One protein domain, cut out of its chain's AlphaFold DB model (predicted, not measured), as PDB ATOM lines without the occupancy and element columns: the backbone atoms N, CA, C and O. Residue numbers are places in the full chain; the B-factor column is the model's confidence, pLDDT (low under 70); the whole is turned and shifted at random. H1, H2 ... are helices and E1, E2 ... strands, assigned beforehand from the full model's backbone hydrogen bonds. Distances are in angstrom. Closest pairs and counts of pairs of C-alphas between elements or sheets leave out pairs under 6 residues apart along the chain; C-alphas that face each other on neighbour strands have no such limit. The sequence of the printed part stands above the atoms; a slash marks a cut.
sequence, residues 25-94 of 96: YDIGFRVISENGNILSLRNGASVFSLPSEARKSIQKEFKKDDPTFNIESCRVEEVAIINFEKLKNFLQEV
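This is residues 25 to 94 of the 96 residues of an uncharacterized protein of Streptococcus suis (UniProt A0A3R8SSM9). A two-stranded antiparallel ribbon, E1 and E2, has helix H1 packed by its first turns near the ribbon's end at Ile 32 and Arg 75, while H2 follows E2 beyond the other end, and residues 88 to 94 stick out as a free tail. This tail and the loop at Pro 67 make the two ends of the long axis. The printed part has 70 residues with two named helices and two named strands in the order E1, H1, E2, H2, a mixed class of helices and strands. It is loose, with a radius of gyration of the C-alphas of 14.8 A, and spans 51 by 21 by 20 A.

Begin with E1, residues 26 to 32, and set beside it E2, residues 75 to 81: they are antiparallel neighbours at 149 degrees, with N 26 and O 81 2.9 A apart and N 75 and O 32 2.9 A apart, within hydrogen-bond range. Residues 31 to 32 of E1 also pair, antiparallel, with residues 38 to 39. Next find H1, residues 51 to 62: its closest C-alphas to E1 are those of Pro 51 and Phe 29, 5.6 A. To E2 they are those of Pro 51 and Val 76, 6.5 A. H2, residues 84 to 92, is apart from E1 and H1. In H1 and H2 every O i to N i+4 pair is within hydrogen-bond range.

Find C-alpha 26 at (13.907, 21.930, -12.905), where E1 begins; it runs 19.1 A. H1 begins at (14.128, 35.623, -16.273) and runs 16.6 A. E2 runs 18.2 A, and H2 runs 12.2 A to C-alpha 92 at (17.968, 3.931, -9.667).

The C-alphas farthest apart are those of Pro 67 and Val 94, 51.5 A. The printed part has no cut. The links E1 to H1 and H1 to E2 are long, and E2 to H2 is tight. Mean pLDDT of the printed part is 93.6; look at residues 93 to 94 for values under 70.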
ATOM      1  N   TYR A  25      15.657  17.368 -13.409       91.06
ATOM      2  CA  TYR A  25      15.927  18.708 -12.891       91.06
ATOM      3  C   TYR A  25      14.873  19.719 -13.337       91.06
ATOM      4  O   TYR A  25      14.274  19.606 -14.405       91.06
ATOM      5  N   ASP A  26      14.694  20.760 -12.538       91.50
ATOM      6  CA  ASP A  26      13.907  21.930 -12.905       91.50
ATOM      7  C   ASP A  26      14.810  22.998 -13.537       91.50
ATOM      8  O   ASP A  26      16.032  22.964 -13.393       91.50
ATOM      9  N   ILE A  27      14.225  23.935 -14.282       92.00
ATOM     10  CA  ILE A  27      14.963  25.074 -14.843       92.00
ATOM     11  C   ILE A  27      14.673  26.295 -13.983       92.00
ATOM     12  O   ILE A  27      13.511  26.609 -13.726       92.00
ATOM     13  N   GLY A  28      15.728  26.990 -13.580       95.50
ATOM     14  CA  GLY A  28      15.649  28.289 -12.932       95.50
ATOM     15  C   GLY A  28      16.516  29.323 -13.630       95.50
ATOM     16  O   GLY A  28      17.301  29.016 -14.525       95.50
ATOM     17  N   PHE A  29      16.387  30.563 -13.180       97.62
ATOM     18  CA  PHE A  29      17.133  31.699 -13.695       97.62
ATOM     19  C   PHE A  29      17.814  32.441 -12.560       97.62
ATOM     20  O   PHE A  29      17.197  32.696 -11.528       97.62
ATOM     21  N   ARG A  30      19.071  32.828 -12.755       97.75
ATOM     22  CA  ARG A  30      19.829  33.652 -11.804       97.75
ATOM     23  C   ARG A  30      20.442  34.853 -12.499       97.75
ATOM     24  O   ARG A  30      20.654  34.827 -13.710       97.75
ATOM     25  N   VAL A  31      20.742  35.897 -11.737       98.00
ATOM     26  CA  VAL A  31      21.416  37.089 -12.259       98.00
ATOM     27  C   VAL A  31      22.890  37.043 -11.885       98.00
ATOM     28  O   VAL A  31      23.238  36.837 -10.723       98.00
ATOM     29  N   ILE A  32      23.742  37.265 -12.879       97.69
ATOM     30  CA  ILE A  32      25.190  37.332 -12.746       97.69
ATOM     31  C   ILE A  32      25.651  38.747 -13.086       97.69
ATOM     32  O   ILE A  32      25.275  39.303 -14.120       97.69
ATOM     33  N   SER A  33      26.456  39.335 -12.205       95.50
ATOM     34  CA  SER A  33      27.124  40.616 -12.469       95.50
ATOM     35  C   SER A  33      28.137  40.504 -13.615       95.50
ATOM     36  O   SER A  33      28.561  39.407 -13.970       95.50
ATOM     37  N   GLU A  34      28.603  41.633 -14.150       91.81
ATOM     38  CA  GLU A  34      29.664  41.651 -15.175       91.81
ATOM     39  C   GLU A  34      30.933  40.897 -14.741       91.81
ATOM     40  O   GLU A  34      31.590  40.257 -15.558       91.81
ATOM     41  N   ASN A  35      31.223  40.894 -13.438       92.75
ATOM     42  CA  ASN A  35      32.392  40.236 -12.851       92.75
ATOM     43  C   ASN A  35      32.185  38.736 -12.574       92.75
ATOM     44  O   ASN A  35      33.046  38.104 -11.969       92.75
ATOM     45  N   GLY A  36      31.040  38.156 -12.947       93.00
ATOM     46  CA  GLY A  36      30.746  36.737 -12.716       93.00
ATOM     47  C   GLY A  36      30.159  36.412 -11.337       93.00
ATOM     48  O   GLY A  36      29.827  35.259 -11.073       93.00
ATOM     49  N   ASN A  37      29.972  37.403 -10.457       95.81
ATOM     50  CA  ASN A  37      29.356  37.169  -9.146       95.81
ATOM     51  C   ASN A  37      27.858  36.883  -9.278       95.81
ATOM     52  O   ASN A  37      27.148  37.627  -9.964       95.81
ATOM     53  N   ILE A  38      27.382  35.861  -8.561       97.25
ATOM     54  CA  ILE A  38      25.954  35.559  -8.425       97.25
ATOM     55  C   ILE A  38      25.315  36.621  -7.536       97.25
ATOM     56  O   ILE A  38      25.734  36.818  -6.397       97.25
ATOM     57  N   LEU A  39      24.285  37.285  -8.051       97.38
ATOM     58  CA  LEU A  39      23.500  38.238  -7.281       97.38
ATOM     59  C   LEU A  39      22.348  37.508  -6.588       97.38
ATOM     60  O   LEU A  39      21.596  36.761  -7.216       97.38
ATOM     61  N   SER A  40      22.206  37.738  -5.287       97.56
ATOM     62  CA  SER A  40      21.179  37.127  -4.446       97.56
ATOM     63  C   SER A  40      20.415  38.181  -3.659       97.56
ATOM     64  O   SER A  40      20.936  39.249  -3.341       97.56
ATOM     65  N   LEU A  41      19.179  37.860  -3.297       97.62
ATOM     66  CA  LEU A  41      18.414  38.621  -2.322       97.62
ATOM     67  C   LEU A  41      19.044  38.505  -0.926       97.62
ATOM     68  O   LEU A  41      19.777  37.555  -0.643       97.62
ATOM     69  N   ARG A  42      18.703  39.423  -0.011       95.50
ATOM     70  CA  ARG A  42      19.180  39.378   1.388       95.50
ATOM     71  C   ARG A  42      18.820  38.094   2.137       95.50
ATOM     72  O   ARG A  42      19.519  37.724   3.070       95.50
ATOM     73  N   ASN A  43      17.751  37.407   1.737       95.62
ATOM     74  CA  ASN A  43      17.372  36.109   2.302       95.62
ATOM     75  C   ASN A  43      18.141  34.922   1.684       95.62
ATOM     76  O   ASN A  43      17.808  33.775   1.963       95.62
ATOM     77  N   GLY A  44      19.124  35.181   0.816       96.00
ATOM     78  CA  GLY A  44      19.928  34.167   0.136       96.00
ATOM     79  C   GLY A  44      19.315  33.611  -1.154       96.00
ATOM     80  O   GLY A  44      19.984  32.859  -1.861       96.00
ATOM     81  N   ALA A  45      18.082  33.982  -1.512       96.75
ATOM     82  CA  ALA A  45      17.474  33.525  -2.760       96.75
ATOM     83  C   ALA A  45      18.222  34.102  -3.974       96.75
ATOM     84  O   ALA A  45      18.344  35.317  -4.123       96.75
ATOM     85  N   SER A  46      18.717  33.228  -4.847       96.56
ATOM     86  CA  SER A  46      19.504  33.594  -6.037       96.56
ATOM     87  C   SER A  46      18.967  32.995  -7.338       96.56
ATOM     88  O   SER A  46      19.415  33.379  -8.416       96.56
ATOM     89  N   VAL A  47      18.000  32.080  -7.249       97.62
ATOM     90  CA  VAL A  47      17.391  31.391  -8.388       97.62
ATOM     91  C   VAL A  47      15.886  31.648  -8.386       97.62
ATOM     92  O   VAL A  47      15.240  31.562  -7.345       97.62
ATOM     93  N   PHE A  48      15.346  31.965  -9.558       97.50
ATOM     94  CA  PHE A  48      13.964  32.384  -9.780       97.50
ATOM     95  C   PHE A  48      13.320  31.566 -10.896       97.50
ATOM     96  O   PHE A  48      14.011  30.988 -11.737       97.50
ATOM     97  N   SER A  49      11.990  31.556 -10.941       95.62
ATOM     98  CA  SER A  49      11.234  30.764 -11.916       95.62
ATOM     99  C   SER A  49      11.252  31.378 -13.317       95.62
ATOM    100  O   SER A  49      11.175  30.655 -14.307       95.62
ATOM    101  N   LEU A  50      11.358  32.710 -13.417       96.06
ATOM    102  CA  LEU A  50      11.347  33.440 -14.689       96.06
ATOM    103  C   LEU A  50      12.542  34.403 -14.819       96.06
ATOM    104  O   LEU A  50      12.937  35.029 -13.832       96.06
ATOM    105  N   PRO A  51      13.062  34.642 -16.042       96.25
ATOM    106  CA  PRO A  51      14.128  35.623 -16.273       96.25
ATOM    107  C   PRO A  51      13.739  37.044 -15.839       96.25
ATOM    108  O   PRO A  51      14.542  37.783 -15.268       96.25
ATOM    109  N   SER A  52      12.490  37.432 -16.114       96.06
ATOM    110  CA  SER A  52      11.945  38.748 -15.764       96.06
ATOM    111  C   SER A  52      11.809  38.925 -14.252       96.06
ATOM    112  O   SER A  52      12.089  40.005 -13.730       96.06
ATOM    113  N   GLU A  53      11.431  37.859 -13.545       97.25
ATOM    114  CA  GLU A  53      11.362  37.827 -12.087       97.25
ATOM    115  C   GLU A  53      12.753  37.979 -11.471       97.25
ATOM    116  O   GLU A  53      12.923  38.806 -10.573       97.25
ATOM    117  N   ALA A  54      13.750  37.263 -12.000       97.44
ATOM    118  CA  ALA A  54      15.138  37.377 -11.564       97.44
ATOM    119  C   ALA A  54      15.640  38.825 -11.676       97.44
ATOM    120  O   ALA A  54      16.076  39.415 -10.686       97.44
ATOM    121  N   ARG A  55      15.494  39.446 -12.859       97.31
ATOM    122  CA  ARG A  55      15.892  40.846 -13.087       97.31
ATOM    123  C   ARG A  55      15.175  41.811 -12.151       97.31
ATOM    124  O   ARG A  55      15.825  42.617 -11.490       97.31
ATOM    125  N   LYS A  56      13.845  41.724 -12.069       97.38
ATOM    126  CA  LYS A  56      13.029  42.640 -11.259       97.38
ATOM    127  C   LYS A  56      13.363  42.530  -9.771       97.38
ATOM    128  O   LYS A  56      13.445  43.550  -9.091       97.38
ATOM    129  N   SER A  57      13.555  41.311  -9.275       97.62
ATOM    130  CA  SER A  57      13.832  41.055  -7.860       97.62
ATOM    131  C   SER A  57      15.214  41.563  -7.469       97.62
ATOM    132  O   SER A  57      15.331  42.305  -6.496       97.62
ATOM    133  N   ILE A  58      16.239  41.256  -8.268       97.69
ATOM    134  CA  ILE A  58      17.607  41.730  -8.034       97.69
ATOM    135  C   ILE A  58      17.697  43.248  -8.183       97.69
ATOM    136  O   ILE A  58      18.234  43.911  -7.303       97.69
ATOM    137  N   GLN A  59      17.093  43.835  -9.220       97.25
ATOM    138  CA  GLN A  59      17.067  45.289  -9.372       97.25
ATOM    139  C   GLN A  59      16.420  45.972  -8.166       97.25
ATOM    140  O   GLN A  59      16.954  46.955  -7.661       97.25
ATOM    141  N   LYS A  60      15.278  45.456  -7.693       96.81
ATOM    142  CA  LYS A  60      14.590  46.005  -6.522       96.81
ATOM    143  C   LYS A  60      15.425  45.870  -5.253       96.81
ATOM    144  O   LYS A  60      15.355  46.759  -4.413       96.81
ATOM    145  N   GLU A  61      16.155  44.772  -5.085       96.62
ATOM    146  CA  GLU A  61      16.980  44.550  -3.900       96.62
ATOM    147  C   GLU A  61      18.199  45.472  -3.878       96.62
ATOM    148  O   GLU A  61      18.375  46.218  -2.922       96.62
ATOM    149  N   PHE A  62      18.985  45.488  -4.954       95.62
ATOM    150  CA  PHE A  62      20.238  46.239  -5.012       95.62
ATOM    151  C   PHE A  62      20.008  47.752  -5.072       95.62
ATOM    152  O   PHE A  62      20.775  48.498  -4.474       95.62
ATOM    153  N   LYS A  63      18.899  48.220  -5.671       96.06
ATOM    154  CA  LYS A  63      18.536  49.649  -5.648       96.06
ATOM    155  C   LYS A  63      18.221  50.211  -4.261       96.06
ATOM    156  O   LYS A  63      18.155  51.430  -4.123       96.06
ATOM    157  N   LYS A  64      17.997  49.364  -3.248       95.75
ATOM    158  CA  LYS A  64      17.831  49.828  -1.859       95.75
ATOM    159  C   LYS A  64      19.136  50.375  -1.291       95.75
ATOM    160  O   LYS A  64      19.090  51.326  -0.522       95.75
ATOM    161  N   ASP A  65      20.257  49.763  -1.672       94.81
ATOM    162  CA  ASP A  65      21.585  50.081  -1.148       94.81
ATOM    163  C   ASP A  65      22.397  50.940  -2.136       94.81
ATOM    164  O   ASP A  65      23.144  51.820  -1.717       94.81
ATOM    165  N   ASP A  66      22.202  50.744  -3.444       95.25
ATOM    166  CA  ASP A  66      22.828  51.517  -4.520       95.25
ATOM    167  C   ASP A  66      21.769  52.011  -5.529       95.25
ATOM    168  O   ASP A  66      21.382  51.281  -6.448       95.25
ATOM    169  N   PRO A  67      21.301  53.270  -5.417       94.69
ATOM    170  CA  PRO A  67      20.333  53.851  -6.350       94.69
ATOM    171  C   PRO A  67      20.802  53.876  -7.813       94.69
ATOM    172  O   PRO A  67      19.968  53.940  -8.721       94.69
ATOM    173  N   THR A  68      22.119  53.830  -8.045       95.44
ATOM    174  CA  THR A  68      22.733  53.846  -9.378       95.44
ATOM    175  C   THR A  68      22.868  52.453  -9.989       95.44
ATOM    176  O   THR A  68      23.197  52.337 -11.170       95.44
ATOM    177  N   PHE A  69      22.535  51.403  -9.228       94.69
ATOM    178  CA  PHE A  69      22.598  50.024  -9.686       94.69
ATOM    179  C   PHE A  69      21.810  49.823 -10.986       94.69
ATOM    180  O   PHE A  69      20.589  50.047 -11.066       94.69
ATOM    181  N   ASN A  70      22.522  49.340 -12.003       93.94
ATOM    182  CA  ASN A  70      21.971  49.027 -13.306       93.94
ATOM    183  C   ASN A  70      21.874  47.510 -13.490       93.94
ATOM    184  O   ASN A  70      22.875  46.809 -13.535       93.94
ATOM    185  N   ILE A  71      20.654  46.998 -13.638       94.50
ATOM    186  CA  ILE A  71      20.422  45.574 -13.907       94.50
ATOM    187  C   ILE A  71      20.745  45.197 -15.359       94.50
ATOM    188  O   ILE A  71      20.970  44.026 -15.647       94.50
ATOM    189  N   GLU A  72      20.776  46.165 -16.280       94.00
ATOM    190  CA  GLU A  72      20.987  45.899 -17.708       94.00
ATOM    191  C   GLU A  72      22.422  45.487 -18.042       94.00
ATOM    192  O   GLU A  72      22.631  44.775 -19.021       94.00
ATOM    193  N   SER A  73      23.398  45.862 -17.210       92.44
ATOM    194  CA  SER A  73      24.770  45.345 -17.298       92.44
ATOM    195  C   SER A  73      24.889  43.893 -16.828       92.44
ATOM    196  O   SER A  73      25.872  43.211 -17.115       92.44
ATOM    197  N   CYS A  74      23.891  43.379 -16.108       95.94
ATOM    198  CA  CYS A  74      23.910  42.016 -15.606       95.94
ATOM    199  C   CYS A  74      23.392  41.017 -16.650       95.94
ATOM    200  O   CYS A  74      22.507  41.292 -17.466       95.94
ATOM    201  N   ARG A  75      23.906  39.789 -16.572       96.56
ATOM    202  CA  ARG A  75      23.482  38.664 -17.412       96.56
ATOM    203  C   ARG A  75      22.489  37.800 -16.645       96.56
ATOM    204  O   ARG A  75      22.611  37.630 -15.437       96.56
ATOM    205  N   VAL A  76      21.500  37.251 -17.347       96.69
ATOM    206  CA  VAL A  76      20.610  36.230 -16.780       96.69
ATOM    207  C   VAL A  76      21.079  34.880 -17.286       96.69
ATOM    208  O   VAL A  76      21.148  34.668 -18.495       96.69
ATOM    209  N   GLU A  77      21.403  33.987 -16.362       96.38
ATOM    210  CA  GLU A  77      21.785  32.614 -16.666       96.38
ATOM    211  C   GLU A  77      20.633  31.665 -16.379       96.38
ATOM    212  O   GLU A  77      19.963  31.775 -15.351       96.38
ATOM    213  N   GLU A  78      20.441  30.713 -17.283       94.69
ATOM    214  CA  GLU A  78      19.591  29.551 -17.072       94.69
ATOM    215  C   GLU A  78      20.388  28.475 -16.322       94.69
ATOM    216  O   GLU A  78      21.525  28.175 -16.685       94.69
ATOM    217  N   VAL A  79      19.809  27.908 -15.264       94.50
ATOM    218  CA  VAL A  79      20.459  26.913 -14.399       94.50
ATOM    219  C   VAL A  79      19.554  25.714 -14.153       94.50
ATOM    220  O   VAL A  79      18.332  25.847 -14.075       94.50
ATOM    221  N   ALA A  80      20.162  24.539 -13.988       93.38
ATOM    222  CA  ALA A  80      19.461  23.343 -13.541       93.38
ATOM    223  C   ALA A  80      19.311  23.359 -12.012       93.38
ATOM    224  O   ALA A  80      20.292  23.493 -11.280       93.38
ATOM    225  N   ILE A  81      18.082  23.197 -11.532       94.25
ATOM    226  CA  ILE A  81      17.757  23.001 -10.122       94.25
ATOM    227  C   ILE A  81      17.550  21.507  -9.916       94.25
ATOM    228  O   ILE A  81      16.579  20.921 -10.396       94.25
ATOM    229  N   ILE A  82      18.476  20.885  -9.199       93.31
ATOM    230  CA  ILE A  82      18.446  19.451  -8.942       93.31
ATOM    231  C   ILE A  82      17.953  19.223  -7.519       93.31
ATOM    232  O   ILE A  82      18.583  19.647  -6.552       93.31
ATOM    233  N   ASN A  83      16.840  18.507  -7.391       92.69
ATOM    234  CA  ASN A  83      16.484  17.875  -6.130       92.69
ATOM    235  C   ASN A  83      17.203  16.521  -6.065       92.69
ATOM    236  O   ASN A  83      16.984  15.667  -6.922       92.69
ATOM    237  N   PHE A  84      18.059  16.323  -5.061       92.12
ATOM    238  CA  PHE A  84      18.875  15.112  -4.971       92.12
ATOM    239  C   PHE A  84      18.070  13.829  -4.754       92.12
ATOM    240  O   PHE A  84      18.490  12.781  -5.230       92.12
ATOM    241  N   GLU A  85      16.919  13.891  -4.089       90.50
ATOM    242  CA  GLU A  85      16.043  12.729  -3.924       90.50
ATOM    243  C   GLU A  85      15.400  12.336  -5.258       90.50
ATOM    244  O   GLU A  85      15.477  11.176  -5.659       90.50
ATOM    245  N   LYS A  86      14.870  13.314  -6.007       87.25
ATOM    246  CA  LYS A  86      14.367  13.082  -7.371       87.25
ATOM    247  C   LYS A  86      15.462  12.539  -8.290       87.25
ATOM    248  O   LYS A  86      15.219  11.591  -9.030       87.25
ATOM    249  N   LEU A  87      16.665  13.118  -8.223       89.31
ATOM    250  CA  LEU A  87      17.809  12.666  -9.014       89.31
ATOM    251  C   LEU A  87      18.207  11.232  -8.652       89.31
ATOM    252  O   LEU A  87      18.448  10.429  -9.546       89.31
ATOM    253  N   LYS A  88      18.257  10.894  -7.358       89.12
ATOM    254  CA  LYS A  88      18.573   9.539  -6.897       89.12
ATOM    255  C   LYS A  88      17.569   8.521  -7.440       89.12
ATOM    256  O   LYS A  88      17.997   7.502  -7.969       89.12
ATOM    257  N   ASN A  89      16.272   8.806  -7.336       86.69
ATOM    258  CA  ASN A  89      15.227   7.907  -7.831       86.69
ATOM    259  C   ASN A  89      15.344   7.704  -9.349       86.69
ATOM    260  O   ASN A  89      15.327   6.570  -9.810       86.69
ATOM    261  N   PHE A  90      15.572   8.786 -10.102       85.38
ATOM    262  CA  PHE A  90      15.801   8.716 -11.547       85.38
ATOM    263  C   PHE A  90      17.002   7.832 -11.914       85.38
ATOM    264  O   PHE A  90      16.922   7.057 -12.858       85.38
ATOM    265  N   LEU A  91      18.114   7.920 -11.177       87.44
ATOM    266  CA  LEU A  91      19.295   7.086 -11.439       87.44
ATOM    267  C   LEU A  91      19.058   5.609 -11.096       87.44
ATOM    268  O   LEU A  91      19.540   4.742 -11.812       87.44
ATOM    269  N   GLN A  92      18.297   5.311 -10.041       82.62
ATOM    270  CA  GLN A  92      17.968   3.931  -9.667       82.62
ATOM    271  C   GLN A  92      17.030   3.241 -10.668       82.62
ATOM    272  O   GLN A  92      17.103   2.025 -10.811       82.62
ATOM    273  N   GLU A  93      16.187   3.997 -11.379       62.22
ATOM    274  CA  GLU A  93      15.385   3.475 -12.495       62.22
ATOM    275  C   GLU A  93      16.245   3.030 -13.695       62.22
ATOM    276  O   GLU A  93      15.770   2.253 -14.515       62.22
ATOM    277  N   VAL A  94      17.499   3.490 -13.809       60.78
ATOM    278  CA  VAL A  94      18.406   3.141 -14.924       60.78
ATOM    279  C   VAL A  94      19.173   1.834 -14.672       60.78
ATOM    280  O   VAL A  94      19.620   1.202 -15.626       60.78
TER     281      VAL A  94